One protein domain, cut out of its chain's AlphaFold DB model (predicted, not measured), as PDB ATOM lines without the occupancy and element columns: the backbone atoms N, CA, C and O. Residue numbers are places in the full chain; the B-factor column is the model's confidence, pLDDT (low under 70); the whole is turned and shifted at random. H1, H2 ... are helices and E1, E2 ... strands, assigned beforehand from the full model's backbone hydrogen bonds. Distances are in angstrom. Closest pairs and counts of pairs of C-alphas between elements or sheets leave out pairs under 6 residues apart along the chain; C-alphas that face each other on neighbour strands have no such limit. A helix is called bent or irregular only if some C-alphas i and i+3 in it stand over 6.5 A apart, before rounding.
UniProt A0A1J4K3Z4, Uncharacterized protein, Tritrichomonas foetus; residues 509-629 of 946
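This is residues 509 to 629 of the 946 residues of an uncharacterized protein of Tritrichomonas foetus (UniProt A0A1J4K3Z4). A strongly twisted sheet built on two long strands, E4 and E6, makes the main body, with H2 over E4 and H4 packed near E3. A small three-strand sheet, E1 E2 E5, stands at one end with H3 beside it, and the hairpin of E6 and E7 reaches towards the opposite end. The printed part has 121 residues, with four named helices and eight named strands in the order E1 E2 H1 H2 E3 E4 H3 E5 E6 E7 E8 H4, class mixed. The large sheet is branched and its neighbour strands are antiparallel; the small one is mixed, in the order E1 E2 E5. The whole is compact, with a radius of gyration of the C-alphas of 15.4 A and spans of 43 by 37 by 26 A.

Start at E6, residues 583 to 594, which has three neighbours. On one side, beside residues 583 to 591, find E4, residues 553 to 564, with N 561 and O 586 at 2.9 A. On the other side, beside 586 to 590, is E8, residues 609 to 612, with N 587 and O 611 at 2.8 A. Further along E6 is E7, residues 601 to 604, in a hairpin with it, N 593 and O 603 at 2.7 A. E4 bends by 95 degrees at residue 558; beside its residues 553 to 556 is E3, residues 544 to 547, in a hairpin with it, N 547 and O 553 at 2.8 A. H2, residues 533 to 540, is on this sheet at a height of 8.5 A, along E4 at 1 degree on the local plane; the closest C-alphas are Asn 537 and Ile 560, 5.8 A. H4, residues 619 to 627, is on it at 9.7 A, over E4 and only just over E3, on which 3 of its C-alphas fall; the closest C-alphas of E3 and H4 are Val 545 and Ile 619, 5.3 A. H4 is irregular: C-alphas 621 and 624 are 8.8 A apart. Now look at E2, residues 517 to 522: it is antiparallel to E1, residues 509 to 511, in a hairpin, N 510 and O 518 at 2.9 A, and parallel to E5, residues 575 to 578, N 576 and O 519 at 2.8 A. H3, residues 568 to 572, is on this sheet at its level, height 1.0 A, on a local plane fitted to just 6 C-alphas; the closest C-alphas of H3 and E5 are Leu 570 and Tyr 576, 6.7 A. H1, residues 527 to 530, is on neither sheet. In H2 and H3 every O i to N i+4 pair is within hydrogen-bond range; in H4, 2 of 5 are, beside 4 of 6 O i to N i+3 pairs; H1 is too short for an O i to N i+4 pair.

Find C-alpha 509, where E1 begins, at (-6.720, -37.781, 12.057). E2 runs 16.7 A, and E4 22.6 A from first to last C-alpha. E6 runs 32.9 A from C-alpha 583 at (-19.174, -53.929, 20.139) to C-alpha 594 at (-31.029, -25.677, 32.027). H2 is 10.3 A long and H4 10.8 A, ending at C-alpha 627, (-19.305, -25.039, 39.387).

The two C-alphas farthest apart are those of Lys 529 and Ser 597, 45.4 A. The printed part has no cut and no long link; E6 to E7 and E8 to H4 are short links, the others tight. The mean pLDDT of the printed part is 75.1, with residues 522 to 531, 593 to 606 and 621 to 629 under 70.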
ATOM      1  N   SER A 509      -6.028 -38.546  13.096       81.94
ATOM      2  CA  SER A 509      -6.720 -37.781  12.057       81.94
ATOM      3  C   SER A 509      -6.634 -38.493  10.706       81.94
ATOM      4  O   SER A 509      -5.579 -39.000  10.334       81.94
ATOM      5  N   LYS A 510      -7.727 -38.489   9.941       83.69
ATOM      6  CA  LYS A 510      -7.756 -38.950   8.546       83.69
ATOM      7  C   LYS A 510      -8.667 -38.066   7.705       83.69
ATOM      8  O   LYS A 510      -9.644 -37.527   8.218       83.69
ATOM      9  N   ILE A 511      -8.393 -37.976   6.410       82.25
ATOM     10  CA  ILE A 511      -9.290 -37.322   5.454       82.25
ATOM     11  C   ILE A 511     -10.221 -38.392   4.870       82.25
ATOM     12  O   ILE A 511      -9.770 -39.441   4.411       82.25
ATOM     13  N   SER A 512     -11.533 -38.169   4.935       80.12
ATOM     14  CA  SER A 512     -12.534 -39.057   4.340       80.12
ATOM     15  C   SER A 512     -12.523 -38.968   2.808       80.12
ATOM     16  O   SER A 512     -12.030 -38.004   2.225       80.12
ATOM     17  N   ARG A 513     -13.191 -39.918   2.137       73.00
ATOM     18  CA  ARG A 513     -13.452 -39.831   0.685       73.00
ATOM     19  C   ARG A 513     -14.226 -38.570   0.283       73.00
ATOM     20  O   ARG A 513     -14.077 -38.100  -0.833       73.00
ATOM     21  N   SER A 514     -15.031 -38.015   1.189       72.62
ATOM     22  CA  SER A 514     -15.772 -36.764   0.982       72.62
ATOM     23  C   SER A 514     -14.946 -35.501   1.271       72.62
ATOM     24  O   SER A 514     -15.508 -34.409   1.318       72.62
ATOM     25  N   GLY A 515     -13.633 -35.634   1.497       75.12
ATOM     26  CA  GLY A 515     -12.727 -34.514   1.768       75.12
ATOM     27  C   GLY A 515     -12.854 -33.929   3.176       75.12
ATOM     28  O   GLY A 515     -12.344 -32.843   3.434       75.12
ATOM     29  N   LYS A 516     -13.543 -34.620   4.089       84.31
ATOM     30  CA  LYS A 516     -13.767 -34.192   5.473       84.31
ATOM     31  C   LYS A 516     -12.635 -34.673   6.369       84.31
ATOM     32  O   LYS A 516     -12.250 -35.836   6.289       84.31
ATOM     33  N   VAL A 517     -12.141 -33.815   7.254       81.62
ATOM     34  CA  VAL A 517     -11.140 -34.200   8.251       81.62
ATOM     35  C   VAL A 517     -11.843 -34.807   9.455       81.62
ATOM     36  O   VAL A 517     -12.699 -34.189  10.093       81.62
ATOM     37  N   CYS A 518     -11.483 -36.047   9.739       84.56
ATOM     38  CA  CYS A 518     -12.138 -36.894  10.713       84.56
ATOM     39  C   CYS A 518     -11.153 -37.319  11.795       84.56
ATOM     40  O   CYS A 518      -9.992 -37.609  11.503       84.56
ATOM     41  N   PHE A 519     -11.642 -37.430  13.026       81.94
ATOM     42  CA  PHE A 519     -10.864 -37.900  14.165       81.94
ATOM     43  C   PHE A 519     -11.350 -39.267  14.600       81.94
ATOM     44  O   PHE A 519     -12.549 -39.526  14.681       81.94
ATOM     45  N   SER A 520     -10.391 -40.144  14.854       79.25
ATOM     46  CA  SER A 520     -10.637 -41.509  15.274       79.25
ATOM     47  C   SER A 520     -10.102 -41.676  16.692       79.25
ATOM     48  O   SER A 520      -8.907 -41.481  16.922       79.25
ATOM     49  N   PHE A 521     -10.991 -41.987  17.630       77.50
ATOM     50  CA  PHE A 521     -10.677 -42.141  19.048       77.50
ATOM     51  C   PHE A 521     -10.553 -43.628  19.377       77.50
ATOM     52  O   PHE A 521     -11.449 -44.390  19.005       77.50
ATOM     53  N   PRO A 522      -9.473 -44.070  20.041       68.38
ATOM     54  CA  PRO A 522      -9.350 -45.436  20.504       68.38
ATOM     55  C   PRO A 522     -10.484 -45.715  21.479       68.38
ATOM     56  O   PRO A 522     -10.699 -44.982  22.446       68.38
ATOM     57  N   ASN A 523     -11.211 -46.792  21.221       67.75
ATOM     58  CA  ASN A 523     -11.839 -47.501  22.308       67.75
ATOM     59  C   ASN A 523     -10.696 -48.037  23.176       67.75
ATOM     60  O   ASN A 523      -9.700 -48.528  22.641       67.75
ATOM     61  N   PHE A 524     -10.768 -47.849  24.490       63.44
ATOM     62  CA  PHE A 524      -9.674 -48.234  25.376       63.44
ATOM     63  C   PHE A 524      -9.623 -49.769  25.494       63.44
ATOM     64  O   PHE A 524     -10.060 -50.332  26.492       63.44
ATOM     65  N   ASP A 525      -9.087 -50.458  24.480       55.66
ATOM     66  CA  ASP A 525      -9.018 -51.925  24.418       55.66
ATOM     67  C   ASP A 525      -8.275 -52.520  25.634       55.66
ATOM     68  O   ASP A 525      -8.587 -53.628  26.067       55.66
ATOM     69  N   ASP A 526      -7.323 -51.788  26.226       50.72
ATOM     70  CA  ASP A 526      -6.627 -52.194  27.457       50.72
ATOM     71  C   ASP A 526      -7.431 -51.908  28.741       50.72
ATOM     72  O   ASP A 526      -7.282 -52.629  29.725       50.72
ATOM     73  N   PHE A 527      -8.340 -50.927  28.733       56.53
ATOM     74  CA  PHE A 527      -9.254 -50.657  29.853       56.53
ATOM     75  C   PHE A 527     -10.364 -51.714  29.934       56.53
ATOM     76  O   PHE A 527     -10.706 -52.169  31.023       56.53
ATOM     77  N   GLU A 528     -10.858 -52.178  28.781       54.44
ATOM     78  CA  GLU A 528     -11.798 -53.307  28.692       54.44
ATOM     79  C   GLU A 528     -11.180 -54.645  29.136       54.44
ATOM     80  O   GLU A 528     -11.912 -55.573  29.473       54.44
ATOM     81  N   LYS A 529      -9.844 -54.776  29.137       56.28
ATOM     82  CA  LYS A 529      -9.157 -55.949  29.711       56.28
ATOM     83  C   LYS A 529      -9.082 -55.899  31.237       56.28
ATOM     84  O   LYS A 529      -8.957 -56.949  31.858       56.28
ATOM     85  N   GLN A 530      -9.102 -54.703  31.826       55.66
ATOM     86  CA  GLN A 530      -8.907 -54.498  33.263       55.66
ATOM     87  C   GLN A 530     -10.219 -54.424  34.052       55.66
ATOM     88  O   GLN A 530     -10.210 -54.743  35.236       55.66
ATOM     89  N   ASN A 531     -11.337 -54.038  33.427       65.50
ATOM     90  CA  ASN A 531     -12.619 -53.865  34.113       65.50
ATOM     91  C   ASN A 531     -13.775 -54.499  33.329       65.50
ATOM     92  O   ASN A 531     -13.987 -54.172  32.161       65.50
ATOM     93  N   SER A 532     -14.558 -55.360  33.987       77.44
ATOM     94  CA  SER A 532     -15.809 -55.879  33.426       77.44
ATOM     95  C   SER A 532     -16.930 -54.829  33.490       77.44
ATOM     96  O   SER A 532     -16.864 -53.870  34.269       77.44
ATOM     97  N   ILE A 533     -17.986 -55.006  32.688       80.25
ATOM     98  CA  ILE A 533     -19.164 -54.121  32.710       80.25
ATOM     99  C   ILE A 533     -19.816 -54.091  34.095       80.25
ATOM    100  O   ILE A 533     -20.297 -53.039  34.511       80.25
ATOM    101  N   GLU A 534     -19.807 -55.205  34.829       81.12
ATOM    102  CA  GLU A 534     -20.362 -55.274  36.181       81.12
ATOM    103  C   GLU A 534     -19.595 -54.355  37.142       81.12
ATOM    104  O   GLU A 534     -20.215 -53.588  37.878       81.12
ATOM    105  N   ILE A 535     -18.258 -54.358  37.084       82.56
ATOM    106  CA  ILE A 535     -17.391 -53.509  37.922       82.56
ATOM    107  C   ILE A 535     -17.578 -52.024  37.573       82.56
ATOM    108  O   ILE A 535     -17.663 -51.160  38.454       82.56
ATOM    109  N   LEU A 536     -17.679 -51.702  36.282       81.38
ATOM    110  CA  LEU A 536     -17.920 -50.330  35.835       81.38
ATOM    111  C   LEU A 536     -19.309 -49.836  36.253       81.38
ATOM    112  O   LEU A 536     -19.435 -48.718  36.748       81.38
ATOM    113  N   ASN A 537     -20.341 -50.674  36.133       85.00
ATOM    114  CA  ASN A 537     -21.676 -50.348  36.626       85.00
ATOM    115  C   ASN A 537     -21.686 -50.142  38.144       85.00
ATOM    116  O   ASN A 537     -22.267 -49.167  38.608       85.00
ATOM    117  N   GLN A 538     -21.006 -50.986  38.924       83.69
ATOM    118  CA  GLN A 538     -20.905 -50.804  40.377       83.69
ATOM    119  C   GLN A 538     -20.213 -49.489  40.766       83.69
ATOM    120  O   GLN A 538     -20.586 -48.862  41.755       83.69
ATOM    121  N   SER A 539     -19.212 -49.054  39.997       83.50
ATOM    122  CA  SER A 539     -18.391 -47.888  40.342       83.50
ATOM    123  C   SER A 539     -18.909 -46.553  39.798       83.50
ATOM    124  O   SER A 539     -18.642 -45.518  40.418       83.50
ATOM    125  N   LEU A 540     -19.613 -46.548  38.660       84.62
ATOM    126  CA  LEU A 540     -20.010 -45.331  37.936       84.62
ATOM    127  C   LEU A 540     -21.520 -45.080  37.891       84.62
ATOM    128  O   LEU A 540     -21.924 -43.944  37.644       84.62
ATOM    129  N   LYS A 541     -22.365 -46.087  38.137       87.56
ATOM    130  CA  LYS A 541     -23.820 -45.896  38.160       87.56
ATOM    131  C   LYS A 541     -24.220 -44.860  39.213       87.56
ATOM    132  O   LYS A 541     -23.732 -44.880  40.340       87.56
ATOM    133  N   GLY A 542     -25.102 -43.940  38.831       83.94
ATOM    134  CA  GLY A 542     -25.545 -42.825  39.666       83.94
ATOM    135  C   GLY A 542     -24.530 -41.686  39.801       83.94
ATOM    136  O   GLY A 542     -24.837 -40.689  40.451       83.94
ATOM    137  N   LYS A 543     -23.338 -41.787  39.193       86.06
ATOM    138  CA  LYS A 543     -22.355 -40.696  39.166       86.06
ATOM    139  C   LYS A 543     -22.536 -39.811  37.937       86.06
ATOM    140  O   LYS A 543     -23.056 -40.230  36.903       86.06
ATOM    141  N   ILE A 544     -22.060 -38.575  38.064       84.00
ATOM    142  CA  ILE A 544     -22.004 -37.606  36.972       84.00
ATOM    143  C   ILE A 544     -20.612 -37.657  36.350       84.00
ATOM    144  O   ILE A 544     -19.605 -37.523  37.045       84.00
ATOM    145  N   VAL A 545     -20.563 -37.808  35.031       85.06
ATOM    146  CA  VAL A 545     -19.346 -37.650  34.226       85.06
ATOM    147  C   VAL A 545     -19.547 -36.553  33.192       85.06
ATOM    148  O   VAL A 545     -20.651 -36.038  33.017       85.06
ATOM    149  N   LEU A 546     -18.483 -36.194  32.484       83.94
ATOM    150  CA  LEU A 546     -18.579 -35.318  31.328       83.94
ATOM    151  C   LEU A 546     -18.611 -36.153  30.054       83.94
ATOM    152  O   LEU A 546     -17.681 -36.904  29.794       83.94
ATOM    153  N   ALA A 547     -19.662 -36.023  29.257       86.19
ATOM    154  CA  ALA A 547     -19.873 -36.799  28.040       86.19
ATOM    155  C   ALA A 547     -19.804 -35.927  26.781       86.19
ATOM    156  O   ALA A 547     -19.930 -34.706  26.861       86.19
ATOM    157  N   ASN A 548     -19.673 -36.572  25.614       83.31
ATOM    158  CA  ASN A 548     -19.726 -35.954  24.282       83.31
ATOM    159  C   ASN A 548     -18.495 -35.098  23.917       83.31
ATOM    160  O   ASN A 548     -18.617 -34.018  23.335       83.31
ATOM    161  N   TYR A 549     -17.290 -35.585  24.229       83.62
ATOM    162  CA  TYR A 549     -16.039 -34.961  23.780       83.62
ATOM    163  C   TYR A 549     -16.031 -34.696  22.252       83.62
ATOM    164  O   TYR A 549     -16.457 -35.566  21.489       83.62
ATOM    165  N   PRO A 550     -15.545 -33.530  21.769       83.25
ATOM    166  CA  PRO A 550     -14.890 -32.438  22.504       83.25
ATOM    167  C   PRO A 550     -15.850 -31.353  23.017       83.25
ATOM    168  O   PRO A 550     -15.421 -30.273  23.396       83.25
ATOM    169  N   PHE A 551     -17.154 -31.607  23.011       85.62
ATOM    170  CA  PHE A 551     -18.183 -30.698  23.506       85.62
ATOM    171  C   PHE A 551     -18.776 -31.249  24.803       85.62
ATOM    172  O   PHE A 551     -19.935 -31.674  24.834       85.62
ATOM    173  N   LEU A 552     -17.939 -31.273  25.844       82.44
ATOM    174  CA  LEU A 552     -18.234 -31.917  27.121       82.44
ATOM    175  C   LEU A 552     -19.475 -31.337  27.814       82.44
ATOM    176  O   LEU A 552     -19.657 -30.119  27.865       82.44
ATOM    177  N   LYS A 553     -20.310 -32.221  28.373       80.56
ATOM    178  CA  LYS A 553     -21.512 -31.884  29.156       80.56
ATOM    179  C   LYS A 553     -21.670 -32.810  30.358       80.56
ATOM    180  O   LYS A 553     -21.394 -33.999  30.201       80.56
ATOM    181  N   PRO A 554     -22.187 -32.324  31.497       80.56
ATOM    182  CA  PRO A 554     -22.594 -33.184  32.603       80.56
ATOM    183  C   PRO A 554     -23.614 -34.231  32.152       80.56
ATOM    184  O   PRO A 554     -24.595 -33.912  31.479       80.56
ATOM    185  N   PHE A 555     -23.361 -35.478  32.525       85.44
ATOM    186  CA  PHE A 555     -24.145 -36.640  32.140       85.44
ATOM    187  C   PHE A 555     -24.283 -37.574  33.337       85.44
ATOM    188  O   PHE A 555     -23.277 -38.031  33.885       85.44
ATOM    189  N   LEU A 556     -25.521 -37.827  33.757       87.25
ATOM    190  CA  LEU A 556     -25.832 -38.751  34.838       87.25
ATOM    191  C   LEU A 556     -25.879 -40.173  34.283       87.25
ATOM    192  O   LEU A 556     -26.705 -40.472  33.419       87.25
ATOM    193  N   ILE A 557     -25.007 -41.042  34.788       89.06
ATOM    194  CA  ILE A 557     -24.916 -42.433  34.343       89.06
ATOM    195  C   ILE A 557     -26.006 -43.258  35.026       89.06
ATOM    196  O   ILE A 557     -26.046 -43.353  36.252       89.06
ATOM    197  N   GLU A 558     -26.848 -43.917  34.236       91.25
ATOM    198  CA  GLU A 558     -27.827 -44.888  34.738       91.25
ATOM    199  C   GLU A 558     -27.309 -46.323  34.615       91.25
ATOM    200  O   GLU A 558     -27.531 -47.148  35.503       91.25
ATOM    201  N   GLU A 559     -26.614 -46.617  33.517       91.62
ATOM    202  CA  GLU A 559     -26.097 -47.946  33.208       91.62
ATOM    203  C   GLU A 559     -24.969 -47.866  32.169       91.62
ATOM    204  O   GLU A 559     -24.895 -46.937  31.366       91.62
ATOM    205  N   ILE A 560     -24.092 -48.861  32.153       88.75
ATOM    206  CA  ILE A 560     -23.078 -49.086  31.127       88.75
ATOM    207  C   ILE A 560     -23.436 -50.378  30.402       88.75
ATOM    208  O   ILE A 560     -23.584 -51.428  31.031       88.75
ATOM    209  N   ILE A 561     -23.570 -50.286  29.080       89.88
ATOM    210  CA  ILE A 561     -24.008 -51.371  28.200       89.88
ATOM    211  C   ILE A 561     -23.034 -51.559  27.032       89.88
ATOM    212  O   ILE A 561     -22.223 -50.683  26.727       89.88
ATOM    213  N   THR A 562     -23.131 -52.692  26.337       87.44
ATOM    214  CA  THR A 562     -22.447 -52.910  25.058       87.44
ATOM    215  C   THR A 562     -23.312 -52.453  23.893       87.44
ATOM    216  O   THR A 562     -24.495 -52.780  23.813       87.44
ATOM    217  N   THR A 563     -22.720 -51.726  22.948       85.81
ATOM    218  CA  THR A 563     -23.398 -51.328  21.704       85.81
ATOM    219  C   THR A 563     -22.492 -51.500  20.494       85.81
ATOM    220  O   THR A 563     -21.274 -51.515  20.666       85.81
ATOM    221  N   PRO A 564     -23.043 -51.560  19.267       83.50
ATOM    222  CA  PRO A 564     -22.231 -51.578  18.057       83.50
ATOM    223  C   PRO A 564     -21.256 -50.396  18.007       83.50
ATOM    224  O   PRO A 564     -21.590 -49.282  18.417       83.50
ATOM    225  N   LYS A 565     -20.052 -50.626  17.474       78.00
ATOM    226  CA  LYS A 565     -19.005 -49.598  17.333       78.00
ATOM    227  C   LYS A 565     -19.399 -48.451  16.401       78.00
ATOM    228  O   LYS A 565     -18.854 -47.354  16.500       78.00
ATOM    229  N   THR A 566     -20.308 -48.711  15.463       76.12
ATOM    230  CA  THR A 566     -20.773 -47.736  14.478       76.12
ATOM    231  C   THR A 566     -21.886 -46.883  15.068       76.12
ATOM    232  O   THR A 566     -22.911 -47.377  15.533       76.12
ATOM    233  N   ASN A 567     -21.696 -45.565  15.022       77.62
ATOM    234  CA  ASN A 567     -22.717 -44.604  15.418       77.62
ATOM    235  C   ASN A 567     -22.913 -43.589  14.282       77.62
ATOM    236  O   ASN A 567     -22.092 -42.677  14.127       77.62
ATOM    237  N   PRO A 568     -24.010 -43.695  13.508       73.94
ATOM    238  CA  PRO A 568     -24.252 -42.835  12.352       73.94
ATOM    239  C   PRO A 568     -24.231 -41.336  12.675       73.94
ATOM    240  O   PRO A 568     -23.901 -40.522  11.815       73.94
ATOM    241  N   ASN A 569     -24.580 -40.944  13.905       75.00
ATOM    242  CA  ASN A 569     -24.581 -39.540  14.312       75.00
ATOM    243  C   ASN A 569     -23.164 -39.008  14.567       75.00
ATOM    244  O   ASN A 569     -22.876 -37.874  14.188       75.00
ATOM    245  N   LEU A 570     -22.270 -39.824  15.134       78.81
ATOM    246  CA  LEU A 570     -20.863 -39.458  15.341       78.81
ATOM    247  C   LEU A 570     -20.099 -39.396  14.012       78.81
ATOM    248  O   LEU A 570     -19.382 -38.430  13.743       78.81
ATOM    249  N   GLU A 571     -20.345 -40.348  13.113       78.00
ATOM    250  CA  GLU A 571     -19.719 -40.360  11.786       78.00
ATOM    251  C   GLU A 571     -20.146 -39.142  10.946       78.00
ATOM    252  O   GLU A 571     -19.325 -38.490  10.283       78.00
ATOM    253  N   LYS A 572     -21.421 -38.734  11.059       76.12
ATOM    254  CA  LYS A 572     -21.940 -37.493  10.457       76.12
ATOM    255  C   LYS A 572     -21.203 -36.241  10.916       76.12
ATOM    256  O   LYS A 572     -21.096 -35.306  10.126       76.12
ATOM    257  N   ILE A 573     -20.618 -36.219  12.113       75.94
ATOM    258  CA  ILE A 573     -19.779 -35.110  12.604       75.94
ATOM    259  C   ILE A 573     -18.274 -35.403  12.531       75.94
ATOM    260  O   ILE A 573     -17.469 -34.582  12.945       75.94
ATOM    261  N   GLY A 574     -17.877 -36.509  11.893       79.31
ATOM    262  CA  GLY A 574     -16.474 -36.819  11.598       79.31
ATOM    263  C   GLY A 574     -15.728 -37.451  12.766       79.31
ATOM    264  O   GLY A 574     -14.501 -37.436  12.769       79.31
ATOM    265  N   ILE A 575     -16.456 -37.994  13.740       82.44
ATOM    266  CA  ILE A 575     -15.906 -38.743  14.865       82.44
ATOM    267  C   ILE A 575     -16.087 -40.235  14.577       82.44
ATOM    268  O   ILE A 575     -17.195 -40.691  14.302       82.44
ATOM    269  N   TYR A 576     -14.991 -40.984  14.644       82.38
ATOM    270  CA  TYR A 576     -14.956 -42.436  14.483       82.38
ATOM    271  C   TYR A 576     -14.387 -43.082  15.742       82.38
ATOM    272  O   TYR A 576     -13.517 -42.515  16.400       82.38
ATOM    273  N   ILE A 577     -14.847 -44.288  16.054       78.25
ATOM    274  CA  ILE A 577     -14.348 -45.066  17.188       78.25
ATOM    275  C   ILE A 577     -13.481 -46.191  16.635       78.25
ATOM    276  O   ILE A 577     -13.929 -46.983  15.805       78.25
ATOM    277  N   LEU A 578     -12.224 -46.237  17.061       74.19
ATOM    278  CA  LEU A 578     -11.286 -47.297  16.716       74.19
ATOM    279  C   LEU A 578     -11.439 -48.417  17.741       74.19
ATOM    280  O   LEU A 578     -10.976 -48.286  18.867       74.19
ATOM    281  N   SER A 579     -12.085 -49.509  17.351       72.19
ATOM    282  CA  SER A 579     -12.158 -50.739  18.141       72.19
ATOM    283  C   SER A 579     -11.925 -51.933  17.225       72.19
ATOM    284  O   SER A 579     -12.455 -51.970  16.107       72.19
ATOM    285  N   LYS A 580     -11.144 -52.916  17.690       73.88
ATOM    286  CA  LYS A 580     -11.021 -54.214  17.004       73.88
ATOM    287  C   LYS A 580     -12.285 -55.065  17.158       73.88
ATOM    288  O   LYS A 580     -12.525 -55.934  16.328       73.88
ATOM    289  N   LYS A 581     -13.088 -54.809  18.194       75.50
ATOM    290  CA  LYS A 581     -14.354 -55.500  18.461       75.50
ATOM    291  C   LYS A 581     -15.507 -54.794  17.753       75.50
ATOM    292  O   LYS A 581     -15.499 -53.572  17.616       75.50
ATOM    293  N   ASP A 582     -16.525 -55.549  17.348       79.88
ATOM    294  CA  ASP A 582     -17.739 -54.977  16.744       79.88
ATOM    295  C   ASP A 582     -18.640 -54.262  17.751       79.88
ATOM    296  O   ASP A 582     -19.387 -53.365  17.363       79.88
ATOM    297  N   ASN A 583     -18.501 -54.595  19.035       82.31
ATOM    298  CA  ASN A 583     -19.174 -53.929  20.139       82.31
ATOM    299  C   ASN A 583     -18.175 -53.146  20.997       82.31
ATOM    300  O   ASN A 583     -17.022 -53.553  21.149       82.31
ATOM    301  N   ILE A 584     -18.644 -52.038  21.563       84.81
ATOM    302  CA  ILE A 584     -17.906 -51.140  22.456       84.81
ATOM    303  C   ILE A 584     -18.716 -50.890  23.728       84.81
ATOM    304  O   ILE A 584     -19.938 -51.065  23.733       84.81
ATOM    305  N   TYR A 585     -18.052 -50.439  24.790       86.81
ATOM    306  CA  TYR A 585     -18.741 -49.965  25.989       86.81
ATOM    307  C   TYR A 585     -19.340 -48.573  25.762       86.81
ATOM    308  O   TYR A 585     -18.664 -47.642  25.315       86.81
ATOM    309  N   SER A 586     -20.613 -48.429  26.115       88.19
ATOM    310  CA  SER A 586     -21.372 -47.186  26.025       88.19
ATOM    311  C   SER A 586     -22.105 -46.916  27.332       88.19
ATOM    312  O   SER A 586     -22.667 -47.816  27.948       88.19
ATOM    313  N   MET A 587     -22.125 -45.656  27.744       88.88
ATOM    314  CA  MET A 587     -22.910 -45.190  28.877       88.88
ATOM    315  C   MET A 587     -24.321 -44.843  28.418       88.88
ATOM    316  O   MET A 587     -24.507 -44.046  27.493       88.88
ATOM    317  N   LYS A 588     -25.305 -45.422  29.093       91.50
ATOM    318  CA  LYS A 588     -26.711 -45.058  29.022       91.50
ATOM    319  C   LYS A 588     -27.045 -44.161  30.216       91.50
ATOM    320  O   LYS A 588     -26.681 -44.456  31.356       91.50
ATOM    321  N   GLY A 589     -27.719 -43.050  29.958       89.06
ATOM    322  CA  GLY A 589     -28.018 -42.069  30.994       89.06
ATOM    323  C   GLY A 589     -28.654 -40.802  30.447       89.06
ATOM    324  O   GLY A 589     -29.123 -40.782  29.309       89.06
ATOM    325  N   LYS A 590     -28.664 -39.738  31.249       84.88
ATOM    326  CA  LYS A 590     -29.401 -38.500  30.952       84.88
ATOM    327  C   LYS A 590     -28.518 -37.266  31.072       84.88
ATOM    328  O   LYS A 590     -27.671 -37.172  31.961       84.88
ATOM    329  N   TYR A 591     -28.739 -36.298  30.186       79.69
ATOM    330  CA  TYR A 591     -28.188 -34.951  30.339       79.69
ATOM    331  C   TYR A 591     -29.052 -34.115  31.289       79.69
ATOM    332  O   TYR A 591     -30.186 -34.474  31.602       79.69
ATOM    333  N   PHE A 592     -28.521 -32.974  31.721       71.75
ATOM    334  CA  PHE A 592     -29.254 -31.978  32.500       71.75
ATOM    335  C   PHE A 592     -29.827 -30.885  31.576       71.75
ATOM    336  O   PHE A 592     -29.114 -30.338  30.730       71.75
ATOM    337  N   HIS A 593     -31.107 -30.550  31.747       58.78
ATOM    338  CA  HIS A 593     -31.765 -29.353  31.225       58.78
ATOM    339  C   HIS A 593     -31.419 -28.122  32.069       58.78
ATOM    340  O   HIS A 593     -31.331 -28.191  33.295       58.78
ATOM    341  N   TYR A 594     -31.306 -26.971  31.407       59.19
ATOM    342  CA  TYR A 594     -31.029 -25.677  32.027       59.19
ATOM    343  C   TYR A 594     -32.051 -24.626  31.612       59.19
ATOM    344  O   TYR A 594     -32.657 -24.701  30.538       59.19
ATOM    345  N   SER A 595     -32.183 -23.610  32.453       49.31
ATOM    346  CA  SER A 595     -32.918 -22.405  32.148       49.31
ATOM    347  C   SER A 595     -32.202 -21.615  31.065       49.31
ATOM    348  O   SER A 595     -31.027 -21.253  31.189       49.31
ATOM    349  N   ALA A 596     -32.935 -21.267  30.013       43.88
ATOM    350  CA  ALA A 596     -32.464 -20.288  29.046       43.88
ATOM    351  C   ALA A 596     -32.334 -18.885  29.665       43.88
ATOM    352  O   ALA A 596     -31.720 -18.035  29.026       43.88
ATOM    353  N   SER A 597     -32.874 -18.642  30.873       43.09
ATOM    354  CA  SER A 597     -32.941 -17.332  31.536       43.09
ATOM    355  C   SER A 597     -31.790 -17.011  32.502       43.09
ATOM    356  O   SER A 597     -31.601 -15.855  32.863       43.09
ATOM    357  N   ASP A 598     -30.997 -17.989  32.917       47.16
ATOM    358  CA  ASP A 598     -29.858 -17.760  33.825       47.16
ATOM    359  C   ASP A 598     -28.819 -18.896  33.794       47.16
ATOM    360  O   ASP A 598     -27.853 -18.861  34.549       47.16
ATOM    361  N   HIS A 599     -28.985 -19.883  32.902       48.28
ATOM    362  CA  HIS A 599     -28.151 -21.088  32.819       48.28
ATOM    363  C   HIS A 599     -28.160 -21.976  34.073       48.28
ATOM    364  O   HIS A 599     -27.376 -22.920  34.142       48.28
ATOM    365  N   SER A 600     -29.082 -21.744  35.013       48.06
ATOM    366  CA  SER A 600     -29.332 -22.654  36.133       48.06
ATOM    367  C   SER A 600     -29.859 -23.997  35.631       48.06
ATOM    368  O   SER A 600     -30.566 -24.057  34.624       48.06
ATOM    369  N   PHE A 601     -29.540 -25.099  36.308       50.34
ATOM    370  CA  PHE A 601     -30.176 -26.370  35.976       50.34
ATOM    371  C   PHE A 601     -31.597 -26.424  36.499       50.34
ATOM    372  O   PHE A 601     -31.862 -26.068  37.637       50.34
ATOM    373  N   ILE A 602     -32.501 -26.931  35.670       52.53
ATOM    374  CA  ILE A 602     -33.905 -27.079  36.045       52.53
ATOM    375  C   ILE A 602     -34.236 -28.559  36.266       52.53
ATOM    376  O   ILE A 602     -34.951 -28.890  37.206       52.53
ATOM    377  N   GLN A 603     -33.730 -29.471  35.419       60.78
ATOM    378  CA  GLN A 603     -34.205 -30.864  35.397       60.78
ATOM    379  C   GLN A 603     -33.236 -31.816  34.676       60.78
ATOM    380  O   GLN A 603     -32.308 -31.371  34.014       60.78
ATOM    381  N   LEU A 604     -33.462 -33.128  34.747       64.88
ATOM    382  CA  LEU A 604     -32.863 -34.111  33.833       64.88
ATOM    383  C   LEU A 604     -33.662 -34.194  32.521       64.88
ATOM    384  O   LEU A 604     -34.886 -34.063  32.525       64.88
ATOM    385  N   GLU A 605     -32.981 -34.448  31.403       69.38
ATOM    386  CA  GLU A 605     -33.634 -34.767  30.130       69.38
ATOM    387  C   GLU A 605     -34.518 -36.012  30.274       69.38
ATOM    388  O   GLU A 605     -34.159 -36.993  30.926       69.38
ATOM    389  N   ARG A 606     -35.690 -35.993  29.629       65.69
ATOM    390  CA  ARG A 606     -36.647 -37.111  29.695       65.69
ATOM    391  C   ARG A 606     -36.165 -38.356  28.952       65.69
ATOM    392  O   ARG A 606     -36.603 -39.459  29.264       65.69
ATOM    393  N   THR A 607     -35.319 -38.179  27.941       71.38
ATOM    394  CA  THR A 607     -34.871 -39.252  27.051       71.38
ATOM    395  C   THR A 607     -33.476 -39.724  27.406       71.38
ATOM    396  O   THR A 607     -32.544 -38.922  27.455       71.38
ATOM    397  N   ASP A 608     -33.324 -41.037  27.550       81.19
ATOM    398  CA  ASP A 608     -32.011 -41.653  27.697       81.19
ATOM    399  C   ASP A 608     -31.174 -41.394  26.438       81.19
ATOM    400  O   ASP A 608     -31.625 -41.572  25.302       81.19
ATOM    401  N   SER A 609     -29.930 -40.992  26.652       85.75
ATOM    402  CA  SER A 609     -28.907 -40.871  25.627       85.75
ATOM    403  C   SER A 609     -27.871 -41.972  25.798       85.75
ATOM    404  O   SER A 609     -27.598 -42.441  26.903       85.75
ATOM    405  N   LEU A 610     -27.283 -42.370  24.674       87.69
ATOM    406  CA  LEU A 610     -26.232 -43.371  24.623       87.69
ATOM    407  C   LEU A 610     -24.941 -42.726  24.125       87.69
ATOM    408  O   LEU A 610     -24.911 -42.196  23.011       87.69
ATOM    409  N   ILE A 611     -23.880 -42.800  24.927       87.31
ATOM    410  CA  ILE A 611     -22.584 -42.202  24.604       87.31
ATOM    411  C   ILE A 611     -21.465 -43.237  24.743       87.31
ATOM    412  O   ILE A 611     -21.355 -43.864  25.795       87.31
ATOM    413  N   PRO A 612     -20.599 -43.399  23.728       87.31
ATOM    414  CA  PRO A 612     -19.408 -44.232  23.844       87.31
ATOM    415  C   PRO A 612     -18.543 -43.837  25.038       87.31
ATOM    416  O   PRO A 612     -18.239 -42.656  25.219       87.31
ATOM    417  N   TYR A 613     -18.087 -44.824  25.808       84.06
ATOM    418  CA  TYR A 613     -17.273 -44.593  27.004       84.06
ATOM    419  C   TYR A 613     -16.010 -43.765  26.700       84.06
ATOM    420  O   TYR A 613     -15.659 -42.858  27.452       84.06
ATOM    421  N   CYS A 614     -15.375 -43.998  25.546       79.94
ATOM    422  CA  CYS A 614     -14.171 -43.286  25.107       79.94
ATOM    423  C   CYS A 614     -14.366 -41.784  24.816       79.94
ATOM    424  O   CYS A 614     -13.382 -41.066  24.667       79.94
ATOM    425  N   LEU A 615     -15.610 -41.295  24.748       84.62
ATOM    426  CA  LEU A 615     -15.939 -39.876  24.558       84.62
ATOM    427  C   LEU A 615     -16.354 -39.193  25.864       84.62
ATOM    428  O   LEU A 615     -17.034 -38.159  25.839       84.62
ATOM    429  N   THR A 616     -15.969 -39.779  26.996       84.75
ATOM    430  CA  THR A 616     -16.257 -39.255  28.328       84.75
ATOM    431  C   THR A 616     -14.989 -38.875  29.079       84.75
ATOM    432  O   THR A 616     -13.893 -39.341  28.767       84.75
ATOM    433  N   ALA A 617     -15.138 -37.990  30.057       81.31
ATOM    434  CA  ALA A 617     -14.067 -37.525  30.916       81.31
ATOM    435  C   ALA A 617     -14.531 -37.505  32.381       81.31
ATOM    436  O   ALA A 617     -15.675 -37.117  32.655       81.31
ATOM    437  N   PRO A 618     -13.653 -37.880  33.329       79.19
ATOM    438  CA  PRO A 618     -13.918 -37.703  34.750       79.19
ATOM    439  C   PRO A 618     -14.177 -36.236  35.094       79.19
ATOM    440  O   PRO A 618     -13.558 -35.322  34.536       79.19
ATOM    441  N   ILE A 619     -15.103 -36.014  36.020       76.25
ATOM    442  CA  ILE A 619     -15.569 -34.679  36.389       76.25
ATOM    443  C   ILE A 619     -14.471 -33.867  37.105       76.25
ATOM    444  O   ILE A 619     -14.428 -32.639  37.029       76.25
ATOM    445  N   GLU A 620     -13.525 -34.559  37.741       73.31
ATOM    446  CA  GLU A 620     -12.412 -34.003  38.509       73.31
ATOM    447  C   GLU A 620     -11.430 -33.214  37.641       73.31
ATOM    448  O   GLU A 620     -10.829 -32.255  38.130       73.31
ATOM    449  N   TYR A 621     -11.306 -33.559  36.353       67.88
ATOM    450  CA  TYR A 621     -10.488 -32.798  35.403       67.88
ATOM    451  C   TYR A 621     -11.040 -31.392  35.147       67.88
ATOM    452  O   TYR A 621     -10.305 -30.512  34.704       67.88
ATOM    453  N   PHE A 622     -12.323 -31.169  35.440       68.94
ATOM    454  CA  PHE A 622     -13.022 -29.939  35.111       68.94
ATOM    455  C   PHE A 622     -13.993 -29.516  36.215       68.94
ATOM    456  O   PHE A 622     -15.160 -29.224  35.951       68.94
ATOM    457  N   LYS A 623     -13.513 -29.406  37.459       58.50
ATOM    458  CA  LYS A 623     -14.332 -28.936  38.597       58.50
ATOM    459  C   LYS A 623     -15.073 -27.617  38.308       58.50
ATOM    460  O   LYS A 623     -16.214 -27.448  38.721       58.50
ATOM    461  N   ASN A 624     -14.476 -26.721  37.516       57.47
ATOM    462  CA  ASN A 624     -15.096 -25.452  37.113       57.47
ATOM    463  C   ASN A 624     -16.277 -25.621  36.150       57.47
ATOM    464  O   ASN A 624     -17.181 -24.793  36.174       57.47
ATOM    465  N   ILE A 625     -16.286 -26.667  35.310       59.47
ATOM    466  CA  ILE A 625     -17.455 -26.990  34.482       59.47
ATOM    467  C   ILE A 625     -18.636 -27.220  35.412       59.47
ATOM    468  O   ILE A 625     -19.643 -26.544  35.274       59.47
ATOM    469  N   VAL A 626     -18.460 -28.072  36.424       55.53
ATOM    470  CA  VAL A 626     -19.485 -28.355  37.435       55.53
ATOM    471  C   VAL A 626     -19.888 -27.099  38.190       55.53
ATOM    472  O   VAL A 626     -21.069 -26.880  38.344       55.53
ATOM    473  N   ASN A 627     -18.958 -26.237  38.610       50.22
ATOM    474  CA  ASN A 627     -19.305 -25.039  39.387       50.22
ATOM    475  C   ASN A 627     -20.113 -23.993  38.600       50.22
ATOM    476  O   ASN A 627     -20.978 -23.356  39.179       50.22
ATOM    477  N   ASN A 628     -19.895 -23.847  37.287       49.16
ATOM    478  CA  ASN A 628     -20.754 -23.002  36.431       49.16
ATOM    479  C   ASN A 628     -22.125 -23.623  36.144       49.16
ATOM    480  O   ASN A 628     -23.007 -22.994  35.567       49.16
ATOM    481  N   PHE A 629     -22.255 -24.881  36.521       51.12
ATOM    482  CA  PHE A 629     -23.413 -25.725  36.375       51.12
ATOM    483  C   PHE A 629     -24.075 -25.952  37.759       51.12
ATOM    484  O   PHE A 629     -25.239 -26.305  37.843       51.12
TER     485      PHE A 629